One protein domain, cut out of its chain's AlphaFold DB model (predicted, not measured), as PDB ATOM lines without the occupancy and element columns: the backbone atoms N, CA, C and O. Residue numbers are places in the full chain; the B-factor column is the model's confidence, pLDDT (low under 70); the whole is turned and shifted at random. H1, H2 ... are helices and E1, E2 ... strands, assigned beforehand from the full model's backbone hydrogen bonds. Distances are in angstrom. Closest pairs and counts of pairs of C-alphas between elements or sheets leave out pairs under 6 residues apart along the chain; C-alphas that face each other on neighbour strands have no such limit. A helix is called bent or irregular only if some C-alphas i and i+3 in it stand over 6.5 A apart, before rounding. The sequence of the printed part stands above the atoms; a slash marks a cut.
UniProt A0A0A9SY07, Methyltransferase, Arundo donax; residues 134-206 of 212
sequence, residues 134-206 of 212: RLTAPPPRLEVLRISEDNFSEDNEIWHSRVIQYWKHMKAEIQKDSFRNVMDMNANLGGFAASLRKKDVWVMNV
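AT A GLANCE: This is residues 134 to 206 of the 212 residues of the protein "Methyltransferase" of Arundo donax (UniProt A0A0A9SY07). A small parallel sheet of two strands, E1 and E2, runs along one side of a rod, and one long helix, H2, runs along the other side, with the short helix H3 between them. H2 makes most of the length; the tiny helix H1 sits near its first end, and at its last end residues 168 to 175 stick out. The printed part has 73 residues with three named helices and two named strands, in the order H1, H2, E1, H3, E2, and is mostly helix. It is only just compact, close to loose, with a radius of gyration of the C-alphas of 13.5 A and spans of 42 by 20 by 19 A.

IN THESE COORDINATES: E1 is residues 181 to 184, from C-alpha 181 at (120.876, 270.054, 238.502), and E2 is residues 202 to 205, ending with C-alpha 205 at (130.222, 274.339, 235.162). H3 is residues 191 to 195. H2, residues 149 to 172, is 36.3 A long, from C-alpha 149 at (139.041, 272.781, 215.460); it is irregular, with C-alphas 169 and 172 7.1 A apart. H1, residues 140 to 143, is only just irregular, with C-alphas 140 and 143 6.5 A apart.

HOW THE PARTS SIT: E1 and E2 are parallel at 25 degrees, with N 182 and O 202 2.8 A apart, within hydrogen-bond range. E1, H3 and E2 form a strand-helix-strand unit, two parallel neighbour strands with a helix between them along the chain; its crossover is right-handed. The closest C-alphas of H3 and E2, Ala 193 and Val 203, are 6.0 A apart. H3 touches H2 at residues 155 to 163 of H2 alone; the closest C-alphas, Asn 156 and Gly 191, are 4.7 A apart. H1 and H2 are close but not clearly touching, with the C-alphas of Leu 142 and Glu 149 at 7.3 A. H1 is apart from E1, E2 and H3. The O i to N i+4 pair of H3 is within hydrogen-bond range, as are 19 of 20 in H2; H1 is too short for such a pair.

THE WHOLE: The C-alphas farthest apart, Val 144 and Ala 172, are 43.0 A apart. The printed part has no cut and no long link; the link from H1 to H2 is tight. The mean pLDDT of the printed part is 90.0, and no printed residue is under 70.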
ATOM      1  N   ARG A 134     125.934 277.329 218.018       91.50
ATOM      2  CA  ARG A 134     127.229 277.632 218.653       91.50
ATOM      3  C   ARG A 134     127.660 276.704 219.791       91.50
ATOM      4  O   ARG A 134     128.782 276.845 220.250       91.50
ATOM      5  N   LEU A 135     126.783 275.835 220.304       91.88
ATOM      6  CA  LEU A 135     127.150 274.908 221.384       91.88
ATOM      7  C   LEU A 135     128.183 273.871 220.949       91.88
ATOM      8  O   LEU A 135     128.963 273.427 221.777       91.88
ATOM      9  N   THR A 136     128.160 273.484 219.676       93.06
ATOM     10  CA  THR A 136     129.002 272.411 219.130       93.06
ATOM     11  C   THR A 136     129.857 272.887 217.961       93.06
ATOM     12  O   THR A 136     130.516 272.083 217.318       93.06
ATOM     13  N   ALA A 137     129.823 274.183 217.643       93.31
ATOM     14  CA  ALA A 137     130.619 274.761 216.569       93.31
ATOM     15  C   ALA A 137     131.928 275.339 217.131       93.31
ATOM     16  O   ALA A 137     131.851 276.070 218.126       93.31
ATOM     17  N   PRO A 138     133.090 275.065 216.507       91.50
ATOM     18  CA  PRO A 138     134.375 275.593 216.954       91.50
ATOM     19  C   PRO A 138     134.346 277.126 217.070       91.50
ATOM     20  O   PRO A 138     134.085 277.819 216.081       91.50
ATOM     21  N   PRO A 139     134.565 277.710 218.264       87.69
ATOM     22  CA  PRO A 139     134.587 279.157 218.393       87.69
ATOM     23  C   PRO A 139     135.928 279.729 217.894       87.69
ATOM     24  O   PRO A 139     136.983 279.151 218.149       87.69
ATOM     25  N   PRO A 140     135.954 280.955 217.345       82.50
ATOM     26  CA  PRO A 140     137.188 281.610 216.872       82.50
ATOM     27  C   PRO A 140     138.287 281.772 217.921       82.50
ATOM     28  O   PRO A 140     139.445 282.020 217.601       82.50
ATOM     29  N   ARG A 141     137.911 281.703 219.201       81.38
ATOM     30  CA  ARG A 141     138.827 281.853 220.328       81.38
ATOM     31  C   ARG A 141     139.738 280.633 220.515       81.38
ATOM     32  O   ARG A 141     140.748 280.786 221.188       81.38
ATOM     33  N   LEU A 142     139.436 279.478 219.911       86.88
ATOM     34  CA  LEU A 142     140.283 278.283 220.019       86.88
ATOM     35  C   LEU A 142     141.729 278.544 219.576       86.88
ATOM     36  O   LEU A 142     142.651 278.094 220.244       86.88
ATOM     37  N   GLU A 143     141.942 279.364 218.541       81.75
ATOM     38  CA  GLU A 143     143.292 279.731 218.082       81.75
ATOM     39  C   GLU A 143     144.096 280.462 219.169       81.75
ATOM     40  O   GLU A 143     145.284 280.204 219.344       81.75
ATOM     41  N   VAL A 144     143.447 281.343 219.942       80.38
ATOM     42  CA  VAL A 144     144.090 282.055 221.062       80.38
ATOM     43  C   VAL A 144     144.515 281.072 222.152       80.38
ATOM     44  O   VAL A 144     145.571 281.245 222.751       80.38
ATOM     45  N   LEU A 145     143.722 280.019 222.357       83.00
ATOM     46  CA  LEU A 145     144.002 278.934 223.297       83.00
ATOM     47  C   LEU A 145     144.937 277.862 222.712       83.00
ATOM     48  O   LEU A 145     145.269 276.912 223.408       83.00
ATOM     49  N   ARG A 146     145.370 278.004 221.448       88.19
ATOM     50  CA  ARG A 146     146.174 277.013 220.710       88.19
ATOM     51  C   ARG A 146     145.512 275.632 220.614       88.19
ATOM     52  O   ARG A 146     146.193 274.612 220.600       88.19
ATOM     53  N   ILE A 147     144.188 275.609 220.507       90.75
ATOM     54  CA  ILE A 147     143.385 274.397 220.326       90.75
ATOM     55  C   ILE A 147     142.929 274.340 218.866       90.75
ATOM     56  O   ILE A 147     142.462 275.343 218.323       90.75
ATOM     57  N   SER A 148     143.088 273.188 218.212       94.06
ATOM     58  CA  SER A 148     142.607 272.983 216.841       94.06
ATOM     59  C   SER A 148     141.089 272.775 216.811       94.06
ATOM     60  O   SER A 148     140.476 272.347 217.792       94.06
ATOM     61  N   GLU A 149     140.467 273.068 215.669       94.06
ATOM     62  CA  GLU A 149     139.041 272.781 215.460       94.06
ATOM     63  C   GLU A 149     138.750 271.273 215.528       94.06
ATOM     64  O   GLU A 149     137.703 270.880 216.048       94.06
ATOM     65  N   ASP A 150     139.702 270.441 215.092       94.94
ATOM     66  CA  ASP A 150     139.625 268.979 215.177       94.94
ATOM     67  C   ASP A 150     139.585 268.505 216.634       94.94
ATOM     68  O   ASP A 150     138.672 267.772 217.001       94.94
ATOM     69  N   ASN A 151     140.482 269.002 217.499       94.88
ATOM     70  CA  ASN A 151     140.501 268.632 218.921       94.88
ATOM     71  C   ASN A 151     139.191 269.021 219.625       94.88
ATOM     72  O   ASN A 151     138.679 268.277 220.459       94.88
ATOM     73  N   PHE A 152     138.633 270.192 219.300       95.56
ATOM     74  CA  PHE A 152     137.337 270.618 219.837       95.56
ATOM     75  C   PHE A 152     136.186 269.732 219.339       95.56
ATOM     76  O   PHE A 152     135.247 269.446 220.086       95.56
ATOM     77  N   SER A 153     136.235 269.319 218.074       95.50
ATOM     78  CA  SER A 153     135.213 268.455 217.480       95.50
ATOM     79  C   SER A 153     135.265 267.054 218.087       95.50
ATOM     80  O   SER A 153     134.227 266.533 218.489       95.50
ATOM     81  N   GLU A 154     136.467 266.503 218.265       95.94
ATOM     82  CA  GLU A 154     136.696 265.227 218.941       95.94
ATOM     83  C   GLU A 154     136.204 265.258 220.401       95.94
ATOM     84  O   GLU A 154     135.455 264.370 220.812       95.94
ATOM     85  N   ASP A 155     136.522 266.307 221.177       95.25
ATOM     86  CA  ASP A 155     136.017 266.472 222.553       95.25
ATOM     87  C   ASP A 155     134.478 266.478 222.599       95.25
ATOM     88  O   ASP A 155     133.864 265.772 223.407       95.25
ATOM     89  N   ASN A 156     133.835 267.207 221.681       95.25
ATOM     90  CA  ASN A 156     132.377 267.223 221.572       95.25
ATOM     91  C   ASN A 156     131.796 265.845 221.236       95.25
ATOM     92  O   ASN A 156     130.785 265.458 221.826       95.25
ATOM     93  N   GLU A 157     132.398 265.096 220.312       96.31
ATOM     94  CA  GLU A 157     131.947 263.749 219.941       96.31
ATOM     95  C   GLU A 157     132.102 262.748 221.094       96.31
ATOM     96  O   GLU A 157     131.187 261.955 221.366       96.31
ATOM     97  N   ILE A 158     133.219 262.829 221.823       96.50
ATOM     98  CA  ILE A 158     133.479 262.031 223.023       96.50
ATOM     99  C   ILE A 158     132.415 262.322 224.083       96.50
ATOM    100  O   ILE A 158     131.781 261.392 224.594       96.50
ATOM    101  N   TRP A 159     132.171 263.595 224.408       96.38
ATOM    102  CA  TRP A 159     131.161 263.963 225.403       96.38
ATOM    103  C   TRP A 159     129.747 263.609 224.969       96.38
ATOM    104  O   TRP A 159     128.962 263.133 225.794       96.38
ATOM    105  N   HIS A 160     129.431 263.761 223.685       96.25
ATOM    106  CA  HIS A 160     128.137 263.374 223.144       96.25
ATOM    107  C   HIS A 160     127.881 261.879 223.347       96.25
ATOM    108  O   HIS A 160     126.850 261.485 223.904       96.25
ATOM    109  N   SER A 161     128.862 261.055 222.974       96.75
ATOM    110  CA  SER A 161     128.831 259.604 223.154       96.75
ATOM    111  C   SER A 161     128.699 259.222 224.628       96.75
ATOM    112  O   SER A 161     127.823 258.431 224.989       96.75
ATOM    113  N   ARG A 162     129.507 259.827 225.506       95.88
ATOM    114  CA  ARG A 162     129.475 259.571 226.955       95.88
ATOM    115  C   ARG A 162     128.125 259.917 227.568       95.88
ATOM    116  O   ARG A 162     127.543 259.085 228.260       95.88
ATOM    117  N   VAL A 163     127.593 261.108 227.293       94.25
ATOM    118  CA  VAL A 163     126.297 261.548 227.829       94.25
ATOM    119  C   VAL A 163     125.176 260.614 227.384       94.25
ATOM    120  O   VAL A 163     124.329 260.260 228.205       94.25
ATOM    121  N   ILE A 164     125.172 260.159 226.125       93.12
ATOM    122  CA  ILE A 164     124.192 259.173 225.647       93.12
ATOM    123  C   ILE A 164     124.285 257.870 226.449       93.12
ATOM    124  O   ILE A 164     123.252 257.368 226.899       93.12
ATOM    125  N   GLN A 165     125.494 257.340 226.654       93.50
ATOM    126  CA  GLN A 165     125.691 256.089 227.390       93.50
ATOM    127  C   GLN A 165     125.288 256.222 228.860       93.50
ATOM    128  O   GLN A 165     124.476 255.427 229.335       93.50
ATOM    129  N   TYR A 166     125.756 257.258 229.563       90.38
ATOM    130  CA  TYR A 166     125.364 257.505 230.952       90.38
ATOM    131  C   TYR A 166     123.847 257.613 231.086       90.38
ATOM    132  O   TYR A 166     123.246 256.929 231.911       90.38
ATOM    133  N   TRP A 167     123.198 258.403 230.226       88.00
ATOM    134  CA  TRP A 167     121.748 258.576 230.284       88.00
ATOM    135  C   TRP A 167     120.980 257.280 230.008       88.00
ATOM    136  O   TRP A 167     119.898 257.079 230.556       88.00
ATOM    137  N   LYS A 168     121.517 256.403 229.151       88.75
ATOM    138  CA  LYS A 168     120.940 255.084 228.875       88.75
ATOM    139  C   LYS A 168     121.043 254.168 230.094       88.75
ATOM    140  O   LYS A 168     120.047 253.545 230.446       88.75
ATOM    141  N   HIS A 169     122.209 254.103 230.736       88.56
ATOM    142  CA  HIS A 169     122.430 253.263 231.917       88.56
ATOM    143  C   HIS A 169     121.622 253.726 233.123       88.56
ATOM    144  O   HIS A 169     121.041 252.911 233.830       88.56
ATOM    145  N   MET A 170     121.511 255.036 233.312       84.19
ATOM    146  CA  MET A 170     120.757 255.597 234.423       84.19
ATOM    147  C   MET A 170     119.240 255.619 234.173       84.19
ATOM    148  O   MET A 170     118.493 256.030 235.049       84.19
ATOM    149  N   LYS A 171     118.741 255.171 233.009       78.44
ATOM    150  CA  LYS A 171     117.307 255.222 232.658       78.44
ATOM    151  C   LYS A 171     116.407 254.453 233.637       78.44
ATOM    152  O   LYS A 171     115.241 254.808 233.767       78.44
ATOM    153  N   ALA A 172     116.926 253.407 234.281       76.75
ATOM    154  CA  ALA A 172     116.187 252.650 235.292       76.75
ATOM    155  C   ALA A 172     116.016 253.434 236.608       76.75
ATOM    156  O   ALA A 172     114.978 253.324 237.249       76.75
ATOM    157  N   GLU A 173     117.001 254.269 236.954       73.50
ATOM    158  CA  GLU A 173     117.067 255.030 238.211       73.50
ATOM    159  C   GLU A 173     116.531 256.466 238.061       73.50
ATOM    160  O   GLU A 173     116.026 257.075 239.002       73.50
ATOM    161  N   ILE A 174     116.619 257.027 236.853       73.38
ATOM    162  CA  ILE A 174     116.189 258.383 236.523       73.38
ATOM    163  C   ILE A 174     114.755 258.332 236.013       73.38
ATOM    164  O   ILE A 174     114.490 258.151 234.821       73.38
ATOM    165  N   GLN A 175     113.813 258.571 236.920       72.44
ATOM    166  CA  GLN A 175     112.474 258.979 236.516       72.44
ATOM    167  C   GLN A 175     112.513 260.386 235.906       72.44
ATOM    168  O   GLN A 175     113.417 261.186 236.177       72.44
ATOM    169  N   LYS A 176     111.523 260.708 235.070       72.12
ATOM    170  CA  LYS A 176     111.354 262.070 234.555       72.12
ATOM    171  C   LYS A 176     111.256 263.043 235.739       72.12
ATOM    172  O   LYS A 176     110.591 262.733 236.719       72.12
ATOM    173  N   ASP A 177     111.939 264.183 235.649       73.25
ATOM    174  CA  ASP A 177     111.962 265.231 236.684       73.25
ATOM    175  C   ASP A 177     112.601 264.837 238.037       73.25
ATOM    176  O   ASP A 177     112.522 265.609 238.991       73.25
ATOM    177  N   SER A 178     113.279 263.685 238.131       81.38
ATOM    178  CA  SER A 178     113.933 263.220 239.374       81.38
ATOM    179  C   SER A 178     115.138 264.065 239.804       81.38
ATOM    180  O   SER A 178     115.413 264.192 240.995       81.38
ATOM    181  N   PHE A 179     115.838 264.687 238.857       85.75
ATOM    182  CA  PHE A 179     116.856 265.696 239.131       85.75
ATOM    183  C   PHE A 179     116.822 266.777 238.061       85.75
ATOM    184  O   PHE A 179     116.465 266.542 236.906       85.75
ATOM    185  N   ARG A 180     117.211 267.983 238.472       87.94
ATOM    186  CA  ARG A 180     117.253 269.168 237.612       87.94
ATOM    187  C   ARG A 180     118.619 269.825 237.561       87.94
ATOM    188  O   ARG A 180     118.790 270.724 236.757       87.94
ATOM    189  N   ASN A 181     119.569 269.414 238.398       92.00
ATOM    190  CA  ASN A 181     120.876 270.054 238.502       92.00
ATOM    191  C   ASN A 181     121.970 269.005 238.335       92.00
ATOM    192  O   ASN A 181     121.943 267.968 238.995       92.00
ATOM    193  N   VAL A 182     122.925 269.294 237.463       92.56
ATOM    194  CA  VAL A 182     124.116 268.491 237.206       92.56
ATOM    195  C   VAL A 182     125.320 269.397 237.392       92.56
ATOM    196  O   VAL A 182     125.324 270.528 236.910       92.56
ATOM    197  N   MET A 183     126.336 268.918 238.096       95.00
ATOM    198  CA  MET A 183     127.593 269.638 238.246       95.00
ATOM    199  C   MET A 183     128.630 269.016 237.316       95.00
ATOM    200  O   MET A 183     128.941 267.833 237.437       95.00
ATOM    201  N   ASP A 184     129.135 269.814 236.385       94.81
ATOM    202  CA  ASP A 184     130.301 269.477 235.586       94.81
ATOM    203  C   ASP A 184     131.543 269.927 236.355       94.81
ATOM    204  O   ASP A 184     131.857 271.117 236.408       94.81
ATOM    205  N   MET A 185     132.199 268.978 237.019       93.12
ATOM    206  CA  MET A 185     133.342 269.249 237.893       93.12
ATOM    207  C   MET A 185     134.588 269.719 237.127       93.12
ATOM    208  O   MET A 185     135.498 270.264 237.750       93.12
ATOM    209  N   ASN A 186     134.640 269.517 235.806       92.56
ATOM    210  CA  ASN A 186     135.709 270.010 234.946       92.56
ATOM    211  C   ASN A 186     135.160 270.316 233.549       92.56
ATOM    212  O   ASN A 186     135.187 269.478 232.648       92.56
ATOM    213  N   ALA A 187     134.694 271.552 233.378       92.31
ATOM    214  CA  ALA A 187     133.994 271.947 232.169       92.31
ATOM    215  C   ALA A 187     134.880 271.983 230.918       92.31
ATOM    216  O   ALA A 187     134.345 271.827 229.825       92.31
ATOM    217  N   ASN A 188     136.196 272.196 231.051       90.62
ATOM    218  CA  ASN A 188     137.145 272.331 229.938       90.62
ATOM    219  C   ASN A 188     136.574 273.152 228.747       90.62
ATOM    220  O   ASN A 188     136.363 274.361 228.869       90.62
ATOM    221  N   LEU A 189     136.254 272.500 227.618       92.06
ATOM    222  CA  LEU A 189     135.693 273.115 226.400       92.06
ATOM    223  C   LEU A 189     134.155 273.208 226.375       92.06
ATOM    224  O   LEU A 189     133.579 273.811 225.468       92.06
ATOM    225  N   GLY A 190     133.477 272.657 227.382       93.69
ATOM    226  CA  GLY A 190     132.029 272.716 227.581       93.69
ATOM    227  C   GLY A 190     131.231 271.603 226.892       93.69
ATOM    228  O   GLY A 190     129.998 271.682 226.864       93.69
ATOM    229  N   GLY A 191     131.896 270.574 226.354       95.25
ATOM    230  CA  GLY A 191     131.265 269.496 225.582       95.25
ATOM    231  C   GLY A 191     130.216 268.693 226.364       95.25
ATOM    232  O   GLY A 191     129.164 268.336 225.817       95.25
ATOM    233  N   PHE A 192     130.430 268.473 227.665       95.50
ATOM    234  CA  PHE A 192     129.462 267.798 228.537       95.50
ATOM    235  C   PHE A 192     128.145 268.583 228.650       95.50
ATOM    236  O   PHE A 192     127.069 268.055 228.343       95.50
ATOM    237  N   ALA A 193     128.222 269.868 229.008       95.38
ATOM    238  CA  ALA A 193     127.055 270.742 229.103       95.38
ATOM    239  C   ALA A 193     126.336 270.898 227.750       95.38
ATOM    240  O   ALA A 193     125.105 270.839 227.683       95.38
ATOM    241  N   ALA A 194     127.092 271.036 226.653       95.56
ATOM    242  CA  ALA A 194     126.542 271.105 225.299       95.56
ATOM    243  C   ALA A 194     125.745 269.839 224.932       95.56
ATOM    244  O   ALA A 194     124.648 269.923 224.364       95.56
ATOM    245  N   SER A 195     126.250 268.668 225.320       95.88
ATOM    246  CA  SER A 195     125.625 267.366 225.065       95.88
ATOM    247  C   SER A 195     124.323 267.153 225.846       95.88
ATOM    248  O   SER A 195     123.426 266.440 225.384       95.88
ATOM    249  N   LEU A 196     124.161 267.829 226.986       93.50
ATOM    250  CA  LEU A 196     122.952 267.782 227.810       93.50
ATOM    251  C   LEU A 196     121.837 268.737 227.355       93.50
ATOM    252  O   LEU A 196     120.746 268.674 227.909       93.50
ATOM    253  N   ARG A 197     122.023 269.547 226.301       91.75
ATOM    254  CA  ARG A 197     121.032 270.547 225.834       91.75
ATOM    255  C   ARG A 197     119.601 270.010 225.677       91.75
ATOM    256  O   ARG A 197     118.642 270.743 225.880       91.75
ATOM    257  N   LYS A 198     119.436 268.760 225.223       90.00
ATOM    258  CA  LYS A 198     118.106 268.148 224.998       90.00
ATOM    259  C   LYS A 198     117.496 267.532 226.269       90.00
ATOM    260  O   LYS A 198     116.448 266.895 226.182       90.00
ATOM    261  N   LYS A 199     118.168 267.638 227.413       88.44
ATOM    262  CA  LYS A 199     117.725 267.127 228.711       88.44
ATOM    263  C   LYS A 199     117.179 268.289 229.538       88.44
ATOM    264  O   LYS A 199     117.685 269.401 229.434       88.44
ATOM    265  N   ASP A 200     116.159 268.029 230.351       89.00
ATOM    266  CA  ASP A 200     115.563 269.040 231.236       89.00
ATOM    267  C   ASP A 200     116.391 269.206 232.521       89.00
ATOM    268  O   ASP A 200     115.950 268.881 233.622       89.00
ATOM    269  N   VAL A 201     117.649 269.626 232.359       90.50
ATOM    270  CA  VAL A 201     118.603 269.823 233.456       90.50
ATOM    271  C   VAL A 201     119.396 271.112 233.280       90.50
ATOM    272  O   VAL A 201     119.711 271.534 232.169       90.50
ATOM    273  N   TRP A 202     119.767 271.706 234.404       92.94
ATOM    274  CA  TRP A 202     120.729 272.785 234.528       92.94
ATOM    275  C   TRP A 202     122.108 272.205 234.787       92.94
ATOM    276  O   TRP A 202     122.266 271.330 235.639       92.94
ATOM    277  N   VAL A 203     123.105 272.714 234.071       94.88
ATOM    278  CA  VAL A 203     124.499 272.322 234.270       94.88
ATOM    279  C   VAL A 203     125.244 273.475 234.931       94.88
ATOM    280  O   VAL A 203     125.289 274.582 234.391       94.88
ATOM    281  N   MET A 204     125.804 273.222 236.110       95.50
ATOM    282  CA  MET A 204     126.759 274.110 236.762       95.50
ATOM    283  C   MET A 204     128.167 273.694 236.343       95.50
ATOM    284  O   MET A 204     128.603 272.596 236.674       95.50
ATOM    285  N   ASN A 205     128.863 274.580 235.636       93.75
ATOM    286  CA  ASN A 205     130.222 274.339 235.162       93.75
ATOM    287  C   ASN A 205     131.245 274.807 236.197       93.75
ATOM    288  O   ASN A 205     131.248 275.980 236.579       93.75
ATOM    289  N   VAL A 206     132.135 273.907 236.596       91.88
ATOM    290  CA  VAL A 206     133.328 274.207 237.385       91.88
ATOM    291  C   VAL A 206     134.516 274.275 236.428       91.88
ATOM    292  O   VAL A 206     134.754 273.351 235.654       91.88
TER     293      VAL A 206